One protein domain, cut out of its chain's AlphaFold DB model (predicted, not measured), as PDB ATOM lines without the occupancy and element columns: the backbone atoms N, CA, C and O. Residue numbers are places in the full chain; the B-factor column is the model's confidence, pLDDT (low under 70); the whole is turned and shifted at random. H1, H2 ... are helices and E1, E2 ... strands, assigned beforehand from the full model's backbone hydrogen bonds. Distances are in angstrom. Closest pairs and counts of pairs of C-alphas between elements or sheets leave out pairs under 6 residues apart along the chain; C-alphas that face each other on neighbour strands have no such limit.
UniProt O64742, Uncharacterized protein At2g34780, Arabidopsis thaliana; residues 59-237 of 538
ATOM      1  N   PHE A  59      76.400  31.216  72.217       90.75
ATOM      2  CA  PHE A  59      75.711  30.983  70.954       90.75
ATOM      3  C   PHE A  59      74.246  30.657  71.233       90.75
ATOM      4  O   PHE A  59      73.936  29.900  72.158       90.75
ATOM      5  N   ILE A  60      73.353  31.237  70.437       92.06
ATOM      6  CA  ILE A  60      71.924  30.943  70.476       92.06
ATOM      7  C   ILE A  60      71.610  29.972  69.350       92.06
ATOM      8  O   ILE A  60      71.941  30.230  68.195       92.06
ATOM      9  N   VAL A  61      70.976  28.867  69.714       91.50
ATOM     10  CA  VAL A  61      70.474  27.842  68.803       91.50
ATOM     11  C   VAL A  61      69.063  27.482  69.237       91.50
ATOM     12  O   VAL A  61      68.732  27.653  70.412       91.50
ATOM     13  N   PHE A  62      68.250  26.980  68.313       87.56
ATOM     14  CA  PHE A  62      66.942  26.454  68.680       87.56
ATOM     15  C   PHE A  62      67.080  25.252  69.618       87.56
ATOM     16  O   PHE A  62      67.951  24.397  69.438       87.56
ATOM     17  N   SER A  63      66.174  25.156  70.583       82.19
ATOM     18  CA  SER A  63      66.107  24.073  71.564       82.19
ATOM     19  C   SER A  63      65.849  22.693  70.951       82.19
ATOM     20  O   SER A  63      66.170  21.686  71.578       82.19
ATOM     21  N   ASN A  64      65.304  22.640  69.732       79.75
ATOM     22  CA  ASN A  64      65.006  21.411  68.994       79.75
ATOM     23  C   ASN A  64      66.117  20.970  68.024       79.75
ATOM     24  O   ASN A  64      65.956  19.948  67.358       79.75
ATOM     25  N   ILE A  65      67.223  21.717  67.906       80.62
ATOM     26  CA  ILE A  65      68.358  21.282  67.087       80.62
ATOM     27  C   ILE A  65      69.132  20.217  67.862       80.62
ATOM     28  O   ILE A  65      69.882  20.515  68.791       80.62
ATOM     29  N   GLU A  66      68.957  18.968  67.443       76.75
ATOM     30  CA  GLU A  66      69.725  17.819  67.938       76.75
ATOM     31  C   GLU A  66      70.912  17.474  67.023       76.75
ATOM     32  O   GLU A  66      71.855  16.805  67.451       76.75
ATOM     33  N   ASP A  67      70.897  17.948  65.769       83.50
ATOM     34  CA  ASP A  67      71.977  17.703  64.818       83.50
ATOM     35  C   ASP A  67      73.236  18.498  65.187       83.50
ATOM     36  O   ASP A  67      73.297  19.729  65.094       83.50
ATOM     37  N   GLN A  68      74.276  17.764  65.577       83.81
ATOM     38  CA  GLN A  68      75.570  18.337  65.928       83.81
ATOM     39  C   GLN A  68      76.214  19.063  64.741       83.81
ATOM     40  O   GLN A  68      76.918  20.050  64.958       83.81
ATOM     41  N   ASN A  69      75.958  18.630  63.500       85.94
ATOM     42  CA  ASN A  69      76.533  19.282  62.324       85.94
ATOM     43  C   ASN A  69      75.975  20.696  62.136       85.94
ATOM     44  O   ASN A  69      76.770  21.628  62.008       85.94
ATOM     45  N   SER A  70      74.655  20.894  62.207       87.88
ATOM     46  CA  SER A  70      74.065  22.243  62.189       87.88
ATOM     47  C   SER A  70      74.605  23.139  63.309       87.88
ATOM     48  O   SER A  70      74.924  24.303  63.063       87.88
ATOM     49  N   ILE A  71      74.799  22.613  64.526       88.31
ATOM     50  CA  ILE A  71      75.400  23.385  65.632       88.31
ATOM     51  C   ILE A  71      76.829  23.830  65.279       88.31
ATOM     52  O   ILE A  71      77.187  24.993  65.485       88.31
ATOM     53  N   ILE A  72      77.644  22.934  64.717       86.75
ATOM     54  CA  ILE A  72      79.016  23.244  64.290       86.75
ATOM     55  C   ILE A  72      79.018  24.296  63.169       86.75
ATOM     56  O   ILE A  72      79.780  25.263  63.254       86.75
ATOM     57  N   ILE A  73      78.140  24.157  62.168       90.62
ATOM     58  CA  ILE A  73      77.985  25.108  61.054       90.62
ATOM     59  C   ILE A  73      77.650  26.505  61.582       90.62
ATOM     60  O   ILE A  73      78.339  27.469  61.242       90.62
ATOM     61  N   ILE A  74      76.654  26.620  62.469       92.50
ATOM     62  CA  ILE A  74      76.251  27.892  63.090       92.50
ATOM     63  C   ILE A  74      77.445  28.551  63.782       92.50
ATOM     64  O   ILE A  74      77.674  29.754  63.658       92.50
ATOM     65  N   ILE A  75      78.236  27.777  64.515       89.69
ATOM     66  CA  ILE A  75      79.346  28.298  65.310       89.69
ATOM     67  C   ILE A  75      80.507  28.754  64.429       89.69
ATOM     68  O   ILE A  75      81.085  29.818  64.673       89.69
ATOM     69  N   HIS A  76      80.846  27.987  63.393       88.81
ATOM     70  CA  HIS A  76      81.855  28.385  62.412       88.81
ATOM     71  C   HIS A  76      81.426  29.651  61.674       88.81
ATOM     72  O   HIS A  76      82.176  30.628  61.671       88.81
ATOM     73  N   ALA A  77      80.193  29.692  61.167       93.12
ATOM     74  CA  ALA A  77      79.638  30.865  60.499       93.12
ATOM     75  C   ALA A  77      79.593  32.099  61.414       93.12
ATOM     76  O   ALA A  77      79.922  33.209  60.992       93.12
ATOM     77  N   THR A  78      79.264  31.917  62.695       92.88
ATOM     78  CA  THR A  78      79.275  32.994  63.695       92.88
ATOM     79  C   THR A  78      80.670  33.583  63.875       92.88
ATOM     80  O   THR A  78      80.836  34.803  63.852       92.88
ATOM     81  N   ASN A  79      81.694  32.740  64.009       88.75
ATOM     82  CA  ASN A  79      83.067  33.213  64.180       88.75
ATOM     83  C   ASN A  79      83.637  33.830  62.895       88.75
ATOM     84  O   ASN A  79      84.295  34.869  62.969       88.75
ATOM     85  N   ASN A  80      83.334  33.263  61.723       90.38
ATOM     86  CA  ASN A  80      83.677  33.860  60.430       90.38
ATOM     87  C   ASN A  80      83.076  35.264  60.305       90.38
ATOM     88  O   ASN A  80      83.771  36.229  59.973       90.38
ATOM     89  N   CYS A  81      81.790  35.395  60.639       92.88
ATOM     90  CA  CYS A  81      81.099  36.672  60.610       92.88
ATOM     91  C   CYS A  81      81.722  37.690  61.574       92.88
ATOM     92  O   CYS A  81      81.888  38.854  61.202       92.88
ATOM     93  N   LEU A  82      82.093  37.257  62.784       89.94
ATOM     94  CA  LEU A  82      82.752  38.084  63.798       89.94
ATOM     95  C   LEU A  82      84.119  38.598  63.322       89.94
ATOM     96  O   LEU A  82      84.424  39.777  63.498       89.94
ATOM     97  N   GLN A  83      84.917  37.750  62.665       87.56
ATOM     98  CA  GLN A  83      86.214  38.140  62.098       87.56
ATOM     99  C   GLN A  83      86.073  39.179  60.979       87.56
ATOM    100  O   GLN A  83      86.864  40.119  60.902       87.56
ATOM    101  N   ARG A  84      85.056  39.036  60.120       89.25
ATOM    102  CA  ARG A  84      84.783  39.992  59.032       89.25
ATOM    103  C   ARG A  84      84.124  41.283  59.521       89.25
ATOM    104  O   ARG A  84      84.238  42.310  58.857       89.25
ATOM    105  N   CYS A  85      83.462  41.253  60.678       87.56
ATOM    106  CA  CYS A  85      82.745  42.388  61.249       87.56
ATOM    107  C   CYS A  85      83.283  42.776  62.642       87.56
ATOM    108  O   CYS A  85      82.586  42.621  63.650       87.56
ATOM    109  N   PRO A  86      84.476  43.399  62.727       82.62
ATOM    110  CA  PRO A  86      85.053  43.836  64.001       82.62
ATOM    111  C   PRO A  86      84.221  44.923  64.703       82.62
ATOM    112  O   PRO A  86      84.438  45.211  65.874       82.62
ATOM    113  N   SER A  87      83.255  45.544  64.017       82.12
ATOM    114  CA  SER A  87      82.304  46.477  64.635       82.12
ATOM    115  C   SER A  87      81.375  45.811  65.654       82.12
ATOM    116  O   SER A  87      80.848  46.509  66.512       82.12
ATOM    117  N   VAL A  88      81.210  44.483  65.612       80.69
ATOM    118  CA  VAL A  88      80.415  43.730  66.601       80.69
ATOM    119  C   VAL A  88      80.975  43.898  68.013       80.69
ATOM    120  O   VAL A  88      80.202  43.997  68.965       80.69
ATOM    121  N   THR A  89      82.299  44.012  68.144       79.62
ATOM    122  CA  THR A  89      82.994  44.222  69.422       79.62
ATOM    123  C   THR A  89      83.219  45.704  69.745       79.62
ATOM    124  O   THR A  89      84.000  46.022  70.639       79.62
ATOM    125  N   LYS A  90      82.600  46.627  68.994       81.69
ATOM    126  CA  LYS A  90      82.667  48.076  69.240       81.69
ATOM    127  C   LYS A  90      81.389  48.573  69.909       81.69
ATOM    128  O   LYS A  90      80.328  47.969  69.802       81.69
ATOM    129  N   GLU A  91      81.482  49.747  70.523       79.00
ATOM    130  CA  GLU A  91      80.388  50.432  71.225       79.00
ATOM    131  C   GLU A  91      79.400  51.136  70.272       79.00
ATOM    132  O   GLU A  91      78.939  52.251  70.515       79.00
ATOM    133  N   GLN A  92      79.095  50.511  69.135       86.12
ATOM    134  CA  GLN A  92      78.155  51.020  68.142       86.12
ATOM    135  C   GLN A  92      77.284  49.883  67.620       86.12
ATOM    136  O   GLN A  92      77.735  48.744  67.498       86.12
ATOM    137  N   TRP A  93      76.037  50.211  67.285       91.81
ATOM    138  CA  TRP A  93      75.115  49.247  66.703       91.81
ATOM    139  C   TRP A  93      75.623  48.787  65.340       91.81
ATOM    140  O   TRP A  93      75.770  49.587  64.415       91.81
ATOM    141  N   ALA A  94      75.904  47.492  65.234       92.81
ATOM    142  CA  ALA A  94      76.563  46.909  64.074       92.81
ATOM    143  C   ALA A  94      75.599  46.145  63.153       92.81
ATOM    144  O   ALA A  94      76.061  45.362  62.329       92.81
ATOM    145  N   VAL A  95      74.279  46.350  63.259       94.69
ATOM    146  CA  VAL A  95      73.274  45.512  62.574       94.69
ATOM    147  C   VAL A  95      73.492  45.430  61.055       94.69
ATOM    148  O   VAL A  95      73.581  44.308  60.556       94.69
ATOM    149  N   PRO A  96      73.689  46.539  60.304       93.88
ATOM    150  CA  PRO A  96      73.980  46.448  58.870       93.88
ATOM    151  C   PRO A  96      75.269  45.681  58.555       93.88
ATOM    152  O   PRO A  96      75.342  44.954  57.565       93.88
ATOM    153  N   ALA A  97      76.293  45.825  59.400       93.44
ATOM    154  CA  ALA A  97      77.582  45.169  59.206       93.44
ATOM    155  C   ALA A  97      77.505  43.664  59.520       93.44
ATOM    156  O   ALA A  97      78.102  42.864  58.802       93.44
ATOM    157  N   ILE A  98      76.708  43.270  60.521       95.56
ATOM    158  CA  ILE A  98      76.372  41.869  60.805       95.56
ATOM    159  C   ILE A  98      75.631  41.262  59.609       95.56
ATOM    160  O   ILE A  98      76.047  40.216  59.121       95.56
ATOM    161  N   LEU A  99      74.586  41.927  59.096       95.12
ATOM    162  CA  LEU A  99      73.819  41.449  57.934       95.12
ATOM    163  C   LEU A  99      74.703  41.292  56.690       95.12
ATOM    164  O   LEU A  99      74.659  40.260  56.023       95.12
ATOM    165  N   SER A 100      75.560  42.278  56.420       93.44
ATOM    166  CA  SER A 100      76.505  42.231  55.296       93.44
ATOM    167  C   SER A 100      77.501  41.078  55.431       93.44
ATOM    168  O   SER A 100      77.825  40.428  54.443       93.44
ATOM    169  N   SER A 101      77.976  40.807  56.650       94.38
ATOM    170  CA  SER A 101      78.882  39.691  56.934       94.38
ATOM    171  C   SER A 101      78.190  38.337  56.754       94.38
ATOM    172  O   SER A 101      78.745  37.441  56.120       94.38
ATOM    173  N   LEU A 102      76.947  38.227  57.234       94.75
ATOM    174  CA  LEU A 102      76.112  37.032  57.124       94.75
ATOM    175  C   LEU A 102      75.757  36.698  55.672       94.75
ATOM    176  O   LEU A 102      75.706  35.528  55.309       94.75
ATOM    177  N   LYS A 103      75.571  37.711  54.818       92.69
ATOM    178  CA  LYS A 103      75.335  37.536  53.373       92.69
ATOM    179  C   LYS A 103      76.471  36.777  52.672       92.69
ATOM    180  O   LYS A 103      76.230  36.160  51.641       92.69
ATOM    181  N   MET A 104      77.688  36.834  53.217       92.25
ATOM    182  CA  MET A 104      78.872  36.166  52.664       92.25
ATOM    183  C   MET A 104      78.981  34.694  53.091       92.25
ATOM    184  O   MET A 104      79.842  33.985  52.580       92.25
ATOM    185  N   GLU A 105      78.155  34.234  54.037       93.12
ATOM    186  CA  GLU A 105      78.078  32.819  54.399       93.12
ATOM    187  C   GLU A 105      77.168  32.086  53.404       93.12
ATOM    188  O   GLU A 105      75.937  32.214  53.404       93.12
ATOM    189  N   GLU A 106      77.801  31.322  52.519       83.56
ATOM    190  CA  GLU A 106      77.117  30.477  51.550       83.56
ATOM    191  C   GLU A 106      76.540  29.231  52.245       83.56
ATOM    192  O   GLU A 106      77.135  28.687  53.171       83.56
ATOM    193  N   ASN A 107      75.388  28.751  51.769       86.31
ATOM    194  CA  ASN A 107      74.759  27.485  52.183       86.31
ATOM    195  C   ASN A 107      74.150  27.410  53.597       86.31
ATOM    196  O   ASN A 107      73.787  26.320  54.021       86.31
ATOM    197  N   LEU A 108      73.957  28.533  54.298       92.50
ATOM    198  CA  LEU A 108      73.187  28.529  55.550       92.50
ATOM    199  C   LEU A 108      71.676  28.465  55.301       92.50
ATOM    200  O   LEU A 108      71.135  29.271  54.532       92.50
ATOM    201  N   LEU A 109      70.992  27.583  56.030       91.62
ATOM    202  CA  LEU A 109      69.532  27.565  56.130       91.62
ATOM    203  C   LEU A 109      69.018  28.831  56.835       91.62
ATOM    204  O   LEU A 109      69.739  29.473  57.597       91.62
ATOM    205  N   ALA A 110      67.745  29.189  56.630       92.00
ATOM    206  CA  ALA A 110      67.142  30.360  57.280       92.00
ATOM    207  C   ALA A 110      67.228  30.286  58.819       92.00
ATOM    208  O   ALA A 110      67.589  31.265  59.471       92.00
ATOM    209  N   GLN A 111      67.011  29.097  59.389       92.75
ATOM    210  CA  GLN A 111      67.157  28.844  60.825       92.75
ATOM    211  C   GLN A 111      68.599  29.047  61.314       92.75
ATOM    212  O   GLN A 111      68.822  29.687  62.342       92.75
ATOM    213  N   GLU A 112      69.593  28.562  60.568       94.44
ATOM    214  CA  GLU A 112      71.011  28.731  60.910       94.44
ATOM    215  C   GLU A 112      71.427  30.204  60.809       94.44
ATOM    216  O   GLU A 112      72.117  30.718  61.690       94.44
ATOM    217  N   ARG A 113      70.934  30.924  59.790       95.19
ATOM    218  CA  ARG A 113      71.125  32.376  59.649       95.19
ATOM    219  C   ARG A 113      70.563  33.139  60.840       95.19
ATOM    220  O   ARG A 113      71.255  34.011  61.365       95.19
ATOM    221  N   ALA A 114      69.355  32.799  61.291       96.44
ATOM    222  CA  ALA A 114      68.753  33.394  62.480       96.44
ATOM    223  C   ALA A 114      69.615  33.157  63.735       96.44
ATOM    224  O   ALA A 114      69.864  34.101  64.487       96.44
ATOM    225  N   CYS A 115      70.148  31.942  63.913       96.06
ATOM    226  CA  CYS A 115      71.040  31.590  65.024       96.06
ATOM    227  C   CYS A 115      72.344  32.403  65.015       96.06
ATOM    228  O   CYS A 115      72.728  32.993  66.031       96.06
ATOM    229  N   VAL A 116      73.004  32.486  63.853       95.94
ATOM    230  CA  VAL A 116      74.231  33.278  63.665       95.94
ATOM    231  C   VAL A 116      73.963  34.758  63.938       95.94
ATOM    232  O   VAL A 116      74.681  35.398  64.711       95.94
ATOM    233  N   PHE A 117      72.902  35.300  63.334       96.94
ATOM    234  CA  PHE A 117      72.518  36.698  63.478       96.94
ATOM    235  C   PHE A 117      72.236  37.059  64.938       96.94
ATOM    236  O   PHE A 117      72.808  38.023  65.450       96.94
ATOM    237  N   LEU A 118      71.401  36.275  65.626       96.62
ATOM    238  CA  LEU A 118      71.016  36.551  67.007       96.62
ATOM    239  C   LEU A 118      72.203  36.439  67.971       96.62
ATOM    240  O   LEU A 118      72.341  37.277  68.862       96.62
ATOM    241  N   SER A 119      73.095  35.466  67.765       95.25
ATOM    242  CA  SER A 119      74.313  35.308  68.573       95.25
ATOM    243  C   SER A 119      75.217  36.545  68.490       95.25
ATOM    244  O   SER A 119      75.661  37.072  69.512       95.25
ATOM    245  N   LEU A 120      75.448  37.062  67.276       95.00
ATOM    246  CA  LEU A 120      76.242  38.278  67.060       95.00
ATOM    247  C   LEU A 120      75.534  39.528  67.585       95.00
ATOM    248  O   LEU A 120      76.180  40.416  68.147       95.00
ATOM    249  N   LEU A 121      74.214  39.600  67.416       94.94
ATOM    250  CA  LEU A 121      73.421  40.745  67.838       94.94
ATOM    251  C   LEU A 121      73.362  40.865  69.362       94.94
ATOM    252  O   LEU A 121      73.566  41.959  69.880       94.94
ATOM    253  N   LEU A 122      73.158  39.759  70.085       91.88
ATOM    254  CA  LEU A 122      73.213  39.744  71.550       91.88
ATOM    255  C   LEU A 122      74.591  40.151  72.070       91.88
ATOM    256  O   LEU A 122      74.687  40.902  73.043       91.88
ATOM    257  N   HIS A 123      75.658  39.717  71.401       90.25
ATOM    258  CA  HIS A 123      77.005  40.144  71.751       90.25
ATOM    259  C   HIS A 123      77.210  41.646  71.538       90.25
ATOM    260  O   HIS A 123      77.659  42.333  72.455       90.25
ATOM    261  N   ASN A 124      76.837  42.174  70.367       91.56
ATOM    262  CA  ASN A 124      76.922  43.608  70.084       91.56
ATOM    263  C   ASN A 124      76.071  44.423  71.069       91.56
ATOM    264  O   ASN A 124      76.519  45.455  71.562       91.56
ATOM    265  N   PHE A 125      74.887  43.920  71.426       89.56
ATOM    266  CA  PHE A 125      74.025  44.535  72.428       89.56
ATOM    267  C   PHE A 125      74.692  44.600  73.796       89.56
ATOM    268  O   PHE A 125      74.708  45.662  74.415       89.56
ATOM    269  N   SER A 126      75.304  43.502  74.241       84.12
ATOM    270  CA  SER A 126      76.072  43.474  75.485       84.12
ATOM    271  C   SER A 126      77.212  44.499  75.469       84.12
ATOM    272  O   SER A 126      77.348  45.259  76.427       84.12
ATOM    273  N   MET A 127      77.969  44.599  74.369       82.94
ATOM    274  CA  MET A 127      79.061  45.572  74.242       82.94
ATOM    275  C   MET A 127      78.562  47.017  74.357       82.94
ATOM    276  O   MET A 127      79.057  47.764  75.196       82.94
ATOM    277  N   VAL A 128      77.534  47.401  73.595       78.62
ATOM    278  CA  VAL A 128      76.976  48.770  73.621       78.62
ATOM    279  C   VAL A 128      76.326  49.105  74.967       78.62
ATOM    280  O   VAL A 128      76.362  50.250  75.418       78.62
ATOM    281  N   HIS A 129      75.720  48.114  75.615       71.00
ATOM    282  CA  HIS A 129      75.074  48.288  76.907       71.00
ATOM    283  C   HIS A 129      76.099  48.518  78.027       71.00
ATOM    284  O   HIS A 129      75.979  49.492  78.765       71.00
ATOM    285  N   THR A 130      77.149  47.691  78.112       64.88
ATOM    286  CA  THR A 130      78.167  47.778  79.180       64.88
ATOM    287  C   THR A 130      78.872  49.131  79.278       64.88
ATOM    288  O   THR A 130      79.322  49.493  80.362       64.88
ATOM    289  N   THR A 131      78.944  49.899  78.189       53.75
ATOM    290  CA  THR A 131      79.655  51.185  78.179       53.75
ATOM    291  C   THR A 131      78.758  52.382  78.459       53.75
ATOM    292  O   THR A 131      79.219  53.379  79.012       53.75
ATOM    293  N   LYS A 132      77.458  52.273  78.160       54.78
ATOM    294  CA  LYS A 132      76.468  53.309  78.488       54.78
ATOM    295  C   LYS A 132      75.994  53.242  79.935       54.78
ATOM    296  O   LYS A 132      75.581  54.260  80.468       54.78
ATOM    297  N   THR A 133      76.053  52.072  80.568       49.88
ATOM    298  CA  THR A 133      75.553  51.855  81.930       49.88
ATOM    299  C   THR A 133      76.703  51.386  82.814       49.88
ATOM    300  O   THR A 133      76.988  50.190  82.889       49.88
ATOM    301  N   GLY A 134      77.406  52.304  83.478       41.38
ATOM    302  CA  GLY A 134      78.446  51.919  84.434       41.38
ATOM    303  C   GLY A 134      77.832  51.137  85.596       41.38
ATOM    304  O   GLY A 134      77.221  51.765  86.442       41.38
ATOM    305  N   ASN A 135      77.954  49.800  85.609       40.03
ATOM    306  CA  ASN A 135      77.558  48.790  86.624       40.03
ATOM    307  C   ASN A 135      76.208  48.918  87.376       40.03
ATOM    308  O   ASN A 135      75.835  48.009  88.118       40.03
ATOM    309  N   THR A 136      75.437  49.978  87.177       38.03
ATOM    310  CA  THR A 136      74.153  50.258  87.808       38.03
ATOM    311  C   THR A 136      73.208  50.774  86.736       38.03
ATOM    312  O   THR A 136      73.380  51.867  86.205       38.03
ATOM    313  N   LEU A 137      72.219  49.951  86.397       46.28
ATOM    314  CA  LEU A 137      71.185  50.255  85.417       46.28
ATOM    315  C   LEU A 137      70.176  51.231  86.023       46.28
ATOM    316  O   LEU A 137      69.224  50.818  86.681       46.28
ATOM    317  N   ASN A 138      70.409  52.528  85.840       50.19
ATOM    318  CA  ASN A 138      69.444  53.566  86.171       50.19
ATOM    319  C   ASN A 138      69.520  54.679  85.119       50.19
ATOM    320  O   ASN A 138      70.600  55.186  84.850       50.19
ATOM    321  N   VAL A 139      68.375  55.026  84.518       46.53
ATOM    322  CA  VAL A 139      68.178  56.028  83.443       46.53
ATOM    323  C   VAL A 139      68.906  55.740  82.111       46.53
ATOM    324  O   VAL A 139      68.276  55.818  81.056       46.53
ATOM    325  N   ASP A 140      70.168  55.314  82.131       55.50
ATOM    326  CA  ASP A 140      70.988  55.074  80.935       55.50
ATOM    327  C   ASP A 140      70.522  53.864  80.109       55.50
ATOM    328  O   ASP A 140      70.652  53.847  78.881       55.50
ATOM    329  N   SER A 141      69.887  52.879  80.744       63.56
ATOM    330  CA  SER A 141      69.359  51.685  80.078       63.56
ATOM    331  C   SER A 141      68.242  52.017  79.084       63.56
ATOM    332  O   SER A 141      68.219  51.481  77.979       63.56
ATOM    333  N   PHE A 142      67.349  52.949  79.433       73.00
ATOM    334  CA  PHE A 142      66.280  53.406  78.540       73.00
ATOM    335  C   PHE A 142      66.853  54.103  77.300       73.00
ATOM    336  O   PHE A 142      66.411  53.843  76.184       73.00
ATOM    337  N   SER A 143      67.928  54.884  77.467       76.50
ATOM    338  CA  SER A 143      68.632  55.509  76.339       76.50
ATOM    339  C   SER A 143      69.245  54.477  75.378       76.50
ATOM    340  O   SER A 143      69.279  54.689  74.160       76.50
ATOM    341  N   CYS A 144      69.705  53.337  75.907       84.00
ATOM    342  CA  CYS A 144      70.210  52.222  75.115       84.00
ATOM    343  C   CYS A 144      69.082  51.574  74.298       84.00
ATOM    344  O   CYS A 144      69.221  51.448  73.080       84.00
ATOM    345  N   LEU A 145      67.947  51.263  74.937       88.50
ATOM    346  CA  LEU A 145      66.761  50.693  74.283       88.50
ATOM    347  C   LEU A 145      66.201  51.618  73.191       88.50
ATOM    348  O   LEU A 145      65.910  51.159  72.084       88.50
ATOM    349  N   ASP A 146      66.115  52.923  73.457       89.19
ATOM    350  CA  ASP A 146      65.689  53.932  72.482       89.19
ATOM    351  C   ASP A 146      66.636  54.001  71.282       89.19
ATOM    352  O   ASP A 146      66.206  54.044  70.125       89.19
ATOM    353  N   SER A 147      67.943  54.031  71.555       91.56
ATOM    354  CA  SER A 147      68.981  54.075  70.529       91.56
ATOM    355  C   SER A 147      68.938  52.827  69.648       91.56
ATOM    356  O   SER A 147      68.985  52.953  68.425       91.56
ATOM    357  N   PHE A 148      68.786  51.647  70.254       93.19
ATOM    358  CA  PHE A 148      68.662  50.381  69.543       93.19
ATOM    359  C   PHE A 148      67.388  50.325  68.693       93.19
ATOM    360  O   PHE A 148      67.446  50.038  67.500       93.19
ATOM    361  N   SER A 149      66.240  50.687  69.268       93.88
ATOM    362  CA  SER A 149      64.949  50.676  68.569       93.88
ATOM    363  C   SER A 149      64.936  51.632  67.374       93.88
ATOM    364  O   SER A 149      64.419  51.306  66.305       93.88
ATOM    365  N   LYS A 150      65.549  52.819  67.514       94.44
ATOM    366  CA  LYS A 150      65.764  53.750  66.392       94.44
ATOM    367  C   LYS A 150      66.674  53.145  65.324       94.44
ATOM    368  O   LYS A 150      66.387  53.313  64.142       94.44
ATOM    369  N   HIS A 151      67.730  52.440  65.727       95.19
ATOM    370  CA  HIS A 151      68.645  51.791  64.797       95.19
ATOM    371  C   HIS A 151      67.959  50.680  63.991       95.19
ATOM    372  O   HIS A 151      68.049  50.695  62.769       95.19
ATOM    373  N   ILE A 152      67.202  49.786  64.638       96.31
ATOM    374  CA  ILE A 152      66.439  48.728  63.952       96.31
ATOM    375  C   ILE A 152      65.414  49.313  62.979       96.31
ATOM    376  O   ILE A 152      65.335  48.860  61.841       96.31
ATOM    377  N   ARG A 153      64.684  50.372  63.357       94.94
ATOM    378  CA  ARG A 153      63.797  51.069  62.408       94.94
ATOM    379  C   ARG A 153      64.551  51.617  61.196       94.94
ATOM    380  O   ARG A 153      64.047  51.518  60.086       94.94
ATOM    381  N   GLY A 154      65.746  52.171  61.404       96.00
ATOM    382  CA  GLY A 154      66.611  52.624  60.315       96.00
ATOM    383  C   GLY A 154      67.040  51.483  59.387       96.00
ATOM    384  O   GLY A 154      66.967  51.637  58.176       96.00
ATOM    385  N   VAL A 155      67.414  50.328  59.948       95.25
ATOM    386  CA  VAL A 155      67.767  49.114  59.187       95.25
ATOM    387  C   VAL A 155      66.587  48.615  58.357       95.25
ATOM    388  O   VAL A 155      66.761  48.292  57.192       95.25
ATOM    389  N   MET A 156      65.386  48.582  58.936       93.44
ATOM    390  CA  MET A 156      64.178  48.137  58.233       93.44
ATOM    391  C   MET A 156      63.730  49.104  57.130       93.44
ATOM    392  O   MET A 156      63.099  48.676  56.169       93.44
ATOM    393  N   ALA A 157      64.040  50.397  57.264       93.19
ATOM    394  CA  ALA A 157      63.765  51.402  56.238       93.19
ATOM    395  C   ALA A 157      64.793  51.390  55.091       93.19
ATOM    396  O   ALA A 157      64.505  51.906  54.012       93.19
ATOM    397  N   ASP A 158      65.983  50.825  55.315       95.38
ATOM    398  CA  ASP A 158      66.982  50.619  54.271       95.38
ATOM    399  C   ASP A 158      66.560  49.477  53.338       95.38
ATOM    400  O   ASP A 158      66.205  48.384  53.781       95.38
ATOM    401  N   THR A 159      66.610  49.715  52.028       90.25
ATOM    402  CA  THR A 159      66.110  48.754  51.038       90.25
ATOM    403  C   THR A 159      66.916  47.462  50.993       90.25
ATOM    404  O   THR A 159      66.341  46.409  50.744       90.25
ATOM    405  N   GLU A 160      68.234  47.512  51.199       93.38
ATOM    406  CA  GLU A 160      69.064  46.311  51.096       93.38
ATOM    407  C   GLU A 160      69.070  45.548  52.424       93.38
ATOM    408  O   GLU A 160      68.740  44.362  52.467       93.38
ATOM    409  N   ALA A 161      69.389  46.233  53.523       91.69
ATOM    410  CA  ALA A 161      69.467  45.633  54.847       91.69
ATOM    411  C   ALA A 161      68.090  45.173  55.354       91.69
ATOM    412  O   ALA A 161      67.987  44.099  55.950       91.69
ATOM    413  N   GLY A 162      67.027  45.930  55.064       92.00
ATOM    414  CA  GLY A 162      65.655  45.564  55.408       92.00
ATOM    415  C   GLY A 162      65.191  44.297  54.689       92.00
ATOM    416  O   GLY A 162      64.612  43.414  55.325       92.00
ATOM    417  N   VAL A 163      65.504  44.147  53.393       92.50
ATOM    418  CA  VAL A 163      65.206  42.919  52.631       92.50
ATOM    419  C   VAL A 163      66.003  41.732  53.167       92.50
ATOM    420  O   VAL A 163      65.442  40.648  53.316       92.50
ATOM    421  N   MET A 164      67.282  41.924  53.511       92.44
ATOM    422  CA  MET A 164      68.088  40.855  54.109       92.44
ATOM    423  C   MET A 164      67.498  40.360  55.429       92.44
ATOM    424  O   MET A 164      67.321  39.156  55.589       92.44
ATOM    425  N   LEU A 165      67.177  41.272  56.355       93.19
ATOM    426  CA  LEU A 165      66.630  40.910  57.664       93.19
ATOM    427  C   LEU A 165      65.234  40.279  57.547       93.19
ATOM    428  O   LEU A 165      64.937  39.314  58.244       93.19
ATOM    429  N   SER A 166      64.404  40.772  56.626       91.75
ATOM    430  CA  SER A 166      63.079  40.191  56.356       91.75
ATOM    431  C   SER A 166      63.161  38.778  55.766       91.75
ATOM    432  O   SER A 166      62.230  37.998  55.915       91.75
ATOM    433  N   GLY A 167      64.272  38.423  55.112       92.00
ATOM    434  CA  GLY A 167      64.457  37.112  54.484       92.00
ATOM    435  C   GLY A 167      64.567  35.930  55.455       92.00
ATOM    436  O   GLY A 167      64.511  34.791  55.003       92.00
ATOM    437  N   PHE A 168      64.747  36.183  56.754       93.81
ATOM    438  CA  PHE A 168      64.786  35.161  57.811       93.81
ATOM    439  C   PHE A 168      64.109  35.648  59.106       93.81
ATOM    440  O   PHE A 168      64.422  35.186  60.205       93.81
ATOM    441  N   SER A 169      63.221  36.647  59.008       93.44
ATOM    442  CA  SER A 169      62.625  37.276  60.189       93.44
ATOM    443  C   SER A 169      61.699  36.333  60.944       93.44
ATOM    444  O   SER A 169      61.692  36.383  62.165       93.44
ATOM    445  N   GLU A 170      60.947  35.469  60.260       93.75
ATOM    446  CA  GLU A 170      60.049  34.519  60.931       93.75
ATOM    447  C   GLU A 170      60.855  33.524  61.783       93.75
ATOM    448  O   GLU A 170      60.580  33.366  62.969       93.75
ATOM    449  N   GLU A 171      61.935  32.952  61.241       95.31
ATOM    450  CA  GLU A 171      62.841  32.088  62.002       95.31
ATOM    451  C   GLU A 171      63.504  32.838  63.162       95.31
ATOM    452  O   GLU A 171      63.667  32.283  64.246       95.31
ATOM    453  N   LEU A 172      63.866  34.109  62.966       96.25
ATOM    454  CA  LEU A 172      64.430  34.941  64.027       96.25
ATOM    455  C   LEU A 172      63.426  35.203  65.159       96.25
ATOM    456  O   LEU A 172      63.814  35.163  66.326       96.25
ATOM    457  N   LEU A 173      62.157  35.463  64.835       94.75
ATOM    458  CA  LEU A 173      61.097  35.663  65.825       94.75
ATOM    459  C   LEU A 173      60.834  34.374  66.613       94.75
ATOM    460  O   LEU A 173      60.822  34.425  67.846       94.75
ATOM    461  N   CYS A 174      60.751  33.224  65.937       92.56
ATOM    462  CA  CYS A 174      60.637  31.924  66.599       92.56
ATOM    463  C   CYS A 174      61.844  31.626  67.500       92.56
ATOM    464  O   CYS A 174      61.674  31.145  68.617       92.56
ATOM    465  N   LEU A 175      63.068  31.940  67.057       95.25
ATOM    466  CA  LEU A 175      64.278  31.736  67.859       95.25
ATOM    467  C   LEU A 175      64.296  32.626  69.109       95.25
ATOM    468  O   LEU A 175      64.753  32.210  70.170       95.25
ATOM    469  N   LEU A 176      63.811  33.863  68.997       95.44
ATOM    470  CA  LEU A 176      63.696  34.781  70.129       95.44
ATOM    471  C   LEU A 176      62.639  34.313  71.136       95.44
ATOM    472  O   LEU A 176      62.889  34.387  72.338       95.44
ATOM    473  N   GLN A 177      61.495  33.808  70.668       91.31
ATOM    474  CA  GLN A 177      60.500  33.163  71.530       91.31
ATOM    475  C   GLN A 177      61.101  31.940  72.229       91.31
ATOM    476  O   GLN A 177      61.034  31.849  73.452       91.31
ATOM    477  N   ASP A 178      61.791  31.065  71.496       91.19
ATOM    478  CA  ASP A 178      62.465  29.892  72.060       91.19
ATOM    479  C   ASP A 178      63.557  30.269  73.078       91.19
ATOM    480  O   ASP A 178      63.671  29.639  74.127       91.19
ATOM    481  N   LEU A 179      64.305  31.353  72.854       92.88
ATOM    482  CA  LEU A 179      65.270  31.871  73.828       92.88
ATOM    483  C   LEU A 179      64.587  32.341  75.121       92.88
ATOM    484  O   LEU A 179      65.062  32.026  76.213       92.88
ATOM    485  N   LEU A 180      63.497  33.106  75.022       92.06
ATOM    486  CA  LEU A 180      62.803  33.667  76.187       92.06
ATOM    487  C   LEU A 180      62.020  32.598  76.956       92.06
ATOM    488  O   LEU A 180      62.065  32.555  78.188       92.06
ATOM    489  N   SER A 181      61.351  31.707  76.232       86.56
ATOM    490  CA  SER A 181      60.584  30.600  76.788       86.56
ATOM    491  C   SER A 181      61.513  29.487  77.267       86.56
ATOM    492  O   SER A 181      61.318  28.963  78.354       86.56
ATOM    493  N   GLY A 182      62.545  29.095  76.528       84.06
ATOM    494  CA  GLY A 182      63.492  28.036  76.897       84.06
ATOM    495  C   GLY A 182      64.565  28.458  77.905       84.06
ATOM    496  O   GLY A 182      65.029  27.620  78.678       84.06
ATOM    497  N   GLN A 183      64.953  29.738  77.909       85.31
ATOM    498  CA  GLN A 183      66.078  30.290  78.674       85.31
ATOM    499  C   GLN A 183      67.377  29.482  78.506       85.31
ATOM    500  O   GLN A 183      68.146  29.348  79.455       85.31
ATOM    501  N   ARG A 184      67.644  28.918  77.321       85.62
ATOM    502  CA  ARG A 184      68.838  28.098  77.051       85.62
ATOM    503  C   ARG A 184      69.796  28.780  76.083       85.62
ATOM    504  O   ARG A 184      69.378  29.404  75.116       85.62
ATOM    505  N   VAL A 185      71.090  28.651  76.367       87.19
ATOM    506  CA  VAL A 185      72.194  29.210  75.577       87.19
ATOM    507  C   VAL A 185      73.359  28.223  75.587       87.19
ATOM    508  O   VAL A 185      73.687  27.649  76.631       87.19
ATOM    509  N   LEU A 186      74.019  28.045  74.443       88.19
ATOM    510  CA  LEU A 186      75.251  27.265  74.351       88.19
ATOM    511  C   LEU A 186      76.451  28.137  74.720       88.19
ATOM    512  O   LEU A 186      76.664  29.197  74.137       88.19
ATOM    513  N   PHE A 187      77.269  27.676  75.661       84.44
ATOM    514  CA  PHE A 187      78.499  28.351  76.065       84.44
ATOM    515  C   PHE A 187      79.726  27.581  75.601       84.44
ATOM    516  O   PHE A 187      79.834  26.381  75.835       84.44
ATOM    517  N   SER A 188      80.677  28.304  75.015       83.19
ATOM    518  CA  SER A 188      82.009  27.794  74.697       83.19
ATOM    519  C   SER A 188      82.870  27.785  75.961       83.19
ATOM    520  O   SER A 188      83.155  28.843  76.531       83.19
ATOM    521  N   VAL A 189      83.313  26.601  76.373       79.44
ATOM    522  CA  VAL A 189      84.166  26.368  77.545       79.44
ATOM    523  C   VAL A 189      85.448  25.666  77.096       79.44
ATOM    524  O   VAL A 189      85.430  24.833  76.189       79.44
ATOM    525  N   LYS A 190      86.587  25.996  77.715       75.00
ATOM    526  CA  LYS A 190      87.841  25.294  77.419       75.00
ATOM    527  C   LYS A 190      87.702  23.824  77.805       75.00
ATOM    528  O   LYS A 190      87.226  23.521  78.894       75.00
ATOM    529  N   SER A 191      88.184  22.919  76.952       63.66
ATOM    530  CA  SER A 191      88.087  21.468  77.181       63.66
ATOM    531  C   SER A 191      88.745  20.992  78.490       63.66
ATOM    532  O   SER A 191      88.447  19.898  78.951       63.66
ATOM    533  N   SER A 192      89.628  21.792  79.098       59.38
ATOM    534  CA  SER A 192      90.245  21.509  80.403       59.38
ATOM    535  C   SER A 192      89.362  21.852  81.610       59.38
ATOM    536  O   SER A 192      89.710  21.497  82.730       59.38
ATOM    537  N   GLU A 193      88.271  22.598  81.412       55.84
ATOM    538  CA  GLU A 193      87.381  23.107  82.471       55.84
ATOM    539  C   GLU A 193      86.060  22.324  82.568       55.84
ATOM    540  O   GLU A 193      85.231  22.602  83.436       55.84
ATOM    541  N   THR A 194      85.834  21.348  81.687       54.75
ATOM    542  CA  THR A 194      84.621  20.523  81.676       54.75
ATOM    543  C   THR A 194      84.795  19.273  82.538       54.75
ATOM    544  O   THR A 194      85.691  18.472  82.290       54.75
ATOM    545  N   CYS A 195      83.924  19.100  83.537       48.97
ATOM    546  CA  CYS A 195      83.769  17.833  84.258       48.97
ATOM    547  C   CYS A 195      82.951  16.852  83.394       48.97
ATOM    548  O   CYS A 195      82.057  17.297  82.674       48.97
ATOM    549  N   GLU A 196      83.267  15.555  83.467       45.84
ATOM    550  CA  GLU A 196      82.708  14.431  82.689       45.84
ATOM    551  C   GLU A 196      81.181  14.238  82.859       45.84
ATOM    552  O   GLU A 196      80.723  13.267  83.455       45.84
ATOM    553  N   SER A 197      80.360  15.159  82.352       49.22
ATOM    554  CA  SER A 197      78.916  14.942  82.195       49.22
ATOM    555  C   SER A 197      78.535  15.021  80.716       49.22
ATOM    556  O   SER A 197      78.742  16.060  80.087       49.22
ATOM    557  N   ASP A 198      77.966  13.929  80.205       52.44
ATOM    558  CA  ASP A 198      77.755  13.505  78.804       52.44
ATOM    559  C   ASP A 198      76.940  14.419  77.850       52.44
ATOM    560  O   ASP A 198      76.305  13.933  76.919       52.44
ATOM    561  N   LEU A 199      76.930  15.744  78.013       65.31
ATOM    562  CA  LEU A 199      76.143  16.655  77.156       65.31
ATOM    563  C   LEU A 199      76.969  17.756  76.480       65.31
ATOM    564  O   LEU A 199      76.405  18.703  75.927       65.31
ATOM    565  N   SER A 200      78.300  17.669  76.531       75.31
ATOM    566  CA  SER A 200      79.165  18.648  75.879       75.31
ATOM    567  C   SER A 200      79.442  18.288  74.422       75.31
ATOM    568  O   SER A 200      79.879  17.173  74.146       75.31
ATOM    569  N   ILE A 201      79.286  19.239  73.501       78.06
ATOM    570  CA  ILE A 201      79.618  19.021  72.085       78.06
ATOM    571  C   ILE A 201      81.069  19.468  71.844       78.06
ATOM    572  O   ILE A 201      81.365  20.652  72.044       78.06
ATOM    573  N   PRO A 202      81.987  18.568  71.445       78.50
ATOM    574  CA  PRO A 202      83.362  18.942  71.135       78.50
ATOM    575  C   PRO A 202      83.429  19.648  69.777       78.50
ATOM    576  O   PRO A 202      82.941  19.132  68.775       78.50
ATOM    577  N   VAL A 203      84.061  20.822  69.729       79.00
ATOM    578  CA  VAL A 203      84.236  21.605  68.500       79.00
ATOM    579  C   VAL A 203      85.648  22.177  68.434       79.00
ATOM    580  O   VAL A 203      86.170  22.725  69.405       79.00
ATOM    581  N   THR A 204      86.267  22.095  67.258       75.50
ATOM    582  CA  THR A 204      87.515  22.802  66.956       75.50
ATOM    583  C   THR A 204      87.213  24.215  66.466       75.50
ATOM    584  O   THR A 204      86.584  24.397  65.419       75.50
ATOM    585  N   LEU A 205      87.689  25.217  67.201       70.12
ATOM    586  CA  LEU A 205      87.520  26.642  66.919       70.12
ATOM    587  C   LEU A 205      88.889  27.297  66.734       70.12
ATOM    588  O   LEU A 205      89.668  27.376  67.674       70.12
ATOM    589  N   ASN A 206      89.202  27.764  65.518       66.81
ATOM    590  CA  ASN A 206      90.502  28.373  65.179       66.81
ATOM    591  C   ASN A 206      91.731  27.525  65.583       66.81
ATOM    592  O   ASN A 206      92.792  28.067  65.883       66.81
ATOM    593  N   GLY A 207      91.594  26.194  65.583       69.31
ATOM    594  CA  GLY A 207      92.646  25.260  65.999       69.31
ATOM    595  C   GLY A 207      92.682  24.947  67.501       69.31
ATOM    596  O   GLY A 207      93.486  24.116  67.912       69.31
ATOM    597  N   GLU A 208      91.810  25.552  68.314       74.25
ATOM    598  CA  GLU A 208      91.629  25.208  69.728       74.25
ATOM    599  C   GLU A 208      90.470  24.218  69.918       74.25
ATOM    600  O   GLU A 208      89.404  24.368  69.318       74.25
ATOM    601  N   ASN A 209      90.663  23.219  70.785       77.94
ATOM    602  CA  ASN A 209      89.606  22.286  71.183       77.94
ATOM    603  C   ASN A 209      88.744  22.911  72.283       77.94
ATOM    604  O   ASN A 209      89.198  23.129  73.412       77.94
ATOM    605  N   VAL A 210      87.487  23.175  71.948       81.31
ATOM    606  CA  VAL A 210      86.490  23.792  72.820       81.31
ATOM    607  C   VAL A 210      85.334  22.816  73.014       81.31
ATOM    608  O   VAL A 210      84.990  22.054  72.115       81.31
ATOM    609  N   ALA A 211      84.723  22.844  74.192       83.81
ATOM    610  CA  ALA A 211      83.503  22.111  74.481       83.81
ATOM    611  C   ALA A 211      82.330  23.090  74.607       83.81
ATOM    612  O   ALA A 211      82.435  24.126  75.269       83.81
ATOM    613  N   LEU A 212      81.204  22.768  73.977       83.56
ATOM    614  CA  LEU A 212      79.974  23.545  74.090       83.56
ATOM    615  C   LEU A 212      79.081  22.945  75.157       83.56
ATOM    616  O   LEU A 212      78.816  21.747  75.133       83.56
ATOM    617  N   VAL A 213      78.587  23.781  76.062       84.56
ATOM    618  CA  VAL A 213      77.730  23.348  77.165       84.56
ATOM    619  C   VAL A 213      76.438  24.150  77.150       84.56
ATOM    620  O   VAL A 213      76.469  25.381  77.164       84.56
ATOM    621  N   ASN A 214      75.303  23.453  77.167       85.62
ATOM    622  CA  ASN A 214      73.990  24.074  77.298       85.62
ATOM    623  C   ASN A 214      73.768  24.552  78.743       85.62
ATOM    624  O   ASN A 214      73.827  23.758  79.684       85.62
ATOM    625  N   LYS A 215      73.524  25.852  78.935       86.69
ATOM    626  CA  LYS A 215      73.277  26.464  80.250       86.69
ATOM    627  C   LYS A 215      72.061  27.382  80.212       86.69
ATOM    628  O   LYS A 215      71.587  27.771  79.148       86.69
ATOM    629  N   ILE A 216      71.568  27.724  81.401       86.19
ATOM    630  CA  ILE A 216      70.533  28.748  81.558       86.19
ATOM    631  C   ILE A 216      71.105  30.102  81.114       86.19
ATOM    632  O   ILE A 216      72.243  30.441  81.459       86.19
ATOM    633  N   ALA A 217      70.329  30.848  80.334       87.06
ATOM    634  CA  ALA A 217      70.661  32.183  79.862       87.06
ATOM    635  C   ALA A 217      70.872  33.143  81.040       87.06
ATOM    636  O   ALA A 217      70.152  33.110  82.039       87.06
ATOM    637  N   LEU A 218      71.839  34.048  80.916       86.06
ATOM    638  CA  LEU A 218      72.018  35.114  81.900       86.06
ATOM    639  C   LEU A 218      70.872  36.127  81.795       86.06
ATOM    640  O   LEU A 218      70.367  36.392  80.704       86.06
ATOM    641  N   THR A 219      70.513  36.771  82.909       83.88
ATOM    642  CA  THR A 219      69.464  37.806  82.938       83.88
ATOM    643  C   THR A 219      69.677  38.885  81.877       83.88
ATOM    644  O   THR A 219      68.737  39.238  81.172       83.88
ATOM    645  N   ASP A 220      70.912  39.359  81.704       83.00
ATOM    646  CA  ASP A 220      71.225  40.395  80.714       83.00
ATOM    647  C   ASP A 220      71.008  39.905  79.270       83.00
ATOM    648  O   ASP A 220      70.603  40.686  78.413       83.00
ATOM    649  N   GLN A 221      71.211  38.607  78.997       87.69
ATOM    650  CA  GLN A 221      70.938  38.007  77.686       87.69
ATOM    651  C   GLN A 221      69.435  37.924  77.415       87.69
ATOM    652  O   GLN A 221      69.007  38.219  76.304       87.69
ATOM    653  N   LEU A 222      68.629  37.576  78.424       90.56
ATOM    654  CA  LEU A 222      67.169  37.533  78.298       90.56
ATOM    655  C   LEU A 222      66.577  38.932  78.102       90.56
ATOM    656  O   LEU A 222      65.733  39.131  77.232       90.56
ATOM    657  N   VAL A 223      67.063  39.924  78.850       88.81
ATOM    658  CA  VAL A 223      66.640  41.325  78.700       88.81
ATOM    659  C   VAL A 223      67.032  41.867  77.323       88.81
ATOM    660  O   VAL A 223      66.199  42.464  76.641       88.81
ATOM    661  N   ALA A 224      68.256  41.597  76.858       90.69
ATOM    662  CA  ALA A 224      68.685  41.955  75.506       90.69
ATOM    663  C   ALA A 224      67.839  41.245  74.435       90.69
ATOM    664  O   ALA A 224      67.365  41.895  73.507       90.69
ATOM    665  N   GLY A 225      67.575  39.944  74.594       93.94
ATOM    666  CA  GLY A 225      66.694  39.172  73.715       93.94
ATOM    667  C   GLY A 225      65.290  39.769  73.636       93.94
ATOM    668  O   GLY A 225      64.775  39.985  72.540       93.94
ATOM    669  N   SER A 226      64.701  40.152  74.774       94.44
ATOM    670  CA  SER A 226      63.393  40.816  74.792       94.44
ATOM    671  C   SER A 226      63.402  42.182  74.104       94.44
ATOM    672  O   SER A 226      62.451  42.529  73.404       94.44
ATOM    673  N   ALA A 227      64.492  42.943  74.241       94.38
ATOM    674  CA  ALA A 227      64.637  44.231  73.576       94.38
ATOM    675  C   ALA A 227      64.754  44.066  72.055       94.38
ATOM    676  O   ALA A 227      64.136  44.818  71.300       94.38
ATOM    677  N   ILE A 228      65.510  43.056  71.613       96.00
ATOM    678  CA  ILE A 228      65.657  42.686  70.203       96.00
ATOM    679  C   ILE A 228      64.306  42.286  69.612       96.00
ATOM    680  O   ILE A 228      63.901  42.863  68.600       96.00
ATOM    681  N   LEU A 229      63.588  41.372  70.271       96.38
ATOM    682  CA  LEU A 229      62.262  40.929  69.842       96.38
ATOM    683  C   LEU A 229      61.297  42.107  69.712       96.38
ATOM    684  O   LEU A 229      60.716  42.316  68.647       96.38
ATOM    685  N   ALA A 230      61.175  42.932  70.754       95.38
ATOM    686  CA  ALA A 230      60.258  44.061  70.723       95.38
ATOM    687  C   ALA A 230      60.617  45.088  69.644       95.38
ATOM    688  O   ALA A 230      59.720  45.593  68.970       95.38
ATOM    689  N   ALA A 231      61.903  45.390  69.440       95.75
ATOM    690  CA  ALA A 231      62.332  46.360  68.434       95.75
ATOM    691  C   ALA A 231      62.029  45.881  67.007       95.75
ATOM    692  O   ALA A 231      61.511  46.658  66.203       95.75
ATOM    693  N   ILE A 232      62.309  44.607  66.707       95.12
ATOM    694  CA  ILE A 232      62.041  44.002  65.396       95.12
ATOM    695  C   ILE A 232      60.532  43.926  65.148       95.12
ATOM    696  O   ILE A 232      60.059  44.443  64.137       95.12
ATOM    697  N   CYS A 233      59.761  43.389  66.096       94.19
ATOM    698  CA  CYS A 233      58.303  43.313  65.987       94.19
ATOM    699  C   CYS A 233      57.661  44.694  65.821       94.19
ATOM    700  O   CYS A 233      56.761  44.866  65.006       94.19
ATOM    701  N   THR A 234      58.139  45.704  66.548       93.38
ATOM    702  CA  THR A 234      57.615  47.075  66.441       93.38
ATOM    703  C   THR A 234      57.923  47.700  65.081       93.38
ATOM    704  O   THR A 234      57.086  48.435  64.546       93.38
ATOM    705  N   ALA A 235      59.106  47.423  64.521       92.81
ATOM    706  CA  ALA A 235      59.509  47.903  63.203       92.81
ATOM    707  C   ALA A 235      58.759  47.194  62.061       92.81
ATOM    708  O   ALA A 235      58.460  47.834  61.058       92.81
ATOM    709  N   LEU A 236      58.418  45.913  62.238       90.25
ATOM    710  CA  LEU A 236      57.655  45.095  61.285       90.25
ATOM    711  C   LEU A 236      56.129  45.186  61.445       90.25
ATOM    712  O   LEU A 236      55.402  44.587  60.659       90.25
ATOM    713  N   ASP A 237      55.641  45.897  62.463       88.69
ATOM    714  CA  ASP A 237      54.221  45.933  62.846       88.69
ATOM    715  C   ASP A 237      53.637  44.543  63.177       88.69
ATOM    716  O   ASP A 237      52.507  44.192  62.854       88.69
TER     717      ASP A 237
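Overview. This is residues 59 to 237 of the 538 residues of the protein "Uncharacterized protein At2g34780" of Arabidopsis thaliana (UniProt O64742). A small, strongly twisted sheet of three strands sits at one end of a helical body, with H1 over one of its faces. In the body the long helix H4 runs through the middle, and H1, H2, H3, H5, H7 and H8 pack round it, mostly crossed, while H6 packs on H3 and touches H5 only at the corner by their link. The 179 printed residues hold seven helices, then E1, E2 and E3, then H8; the class is mostly helix, and the sheet's order is E1, E3, E2, all antiparallel. The whole is compact, with a radius of gyration of the C-alphas of 16.0 A and spans of 45 by 40 by 30 A.

Along the chain. Find C-alpha 184 at (68.838, 28.098, 77.051); there E1 begins, residues 184 to 190, 19.2 A long. E2 is residues 201 to 205, and E3 is residues 208 to 216, 24.4 A. Go back to C-alpha 68 at (75.570, 18.337, 65.928) for H1, residues 68 to 84, 24.5 A. Next come H2, residues 86 to 89, H3, residues 95 to 102, and H4, residues 110 to 132, 32.6 A. H5 is residues 140 to 157, 26.0 A; H6 is 159 to 166, and H7 is 169 to 182, 19.1 A. H8, residues 219 to 236, 25.7 A, ends at C-alpha 236, (57.655, 45.095, 61.285).

Arrangement. Look first at E3, antiparallel to E1, where N 187 and O 213 are 2.9 A apart, within hydrogen-bond range. E2 and E3 form a hairpin, with N 203 and O 210 at 2.8 A. H1 is on the sheet at a height of 8.8 A. H4, the hub, touches H1 at a steep tilt of 47 degrees, closest at the C-alphas of Thr 78 and Val 116, 5.1 A. H4 touches H2 at C-alphas 88 and 124, 4.9 A, and H7 at C-alphas 114 and 172, 4.8 A. H8 touches H4 at C-alphas 122 and 224, 6.4 A, and H5 at C-alphas 149 and 231, 5.0 A. H3 and H4, and H4 and H5, are helical hairpins. H3 touches H6 about perpendicular, at 73 degrees, closest at C-alphas 96 and 161, 6.1 A. Every O i to N i+4 pair is within hydrogen-bond range in H1, H3, H5, H7 and H8, against 17 of 19 in H4 and 3 of 4 in H6; H2 is too short for one.

Size, cuts and confidence. The two C-alphas farthest apart, those of Thr 159 and Glu 196, are 49.6 A apart. The printed part has no cut and no long link. Expect low confidence, pLDDT under 70, at residues 130 to 141, 191 to 199 and 206 to 207; the mean of the printed part is 84.5.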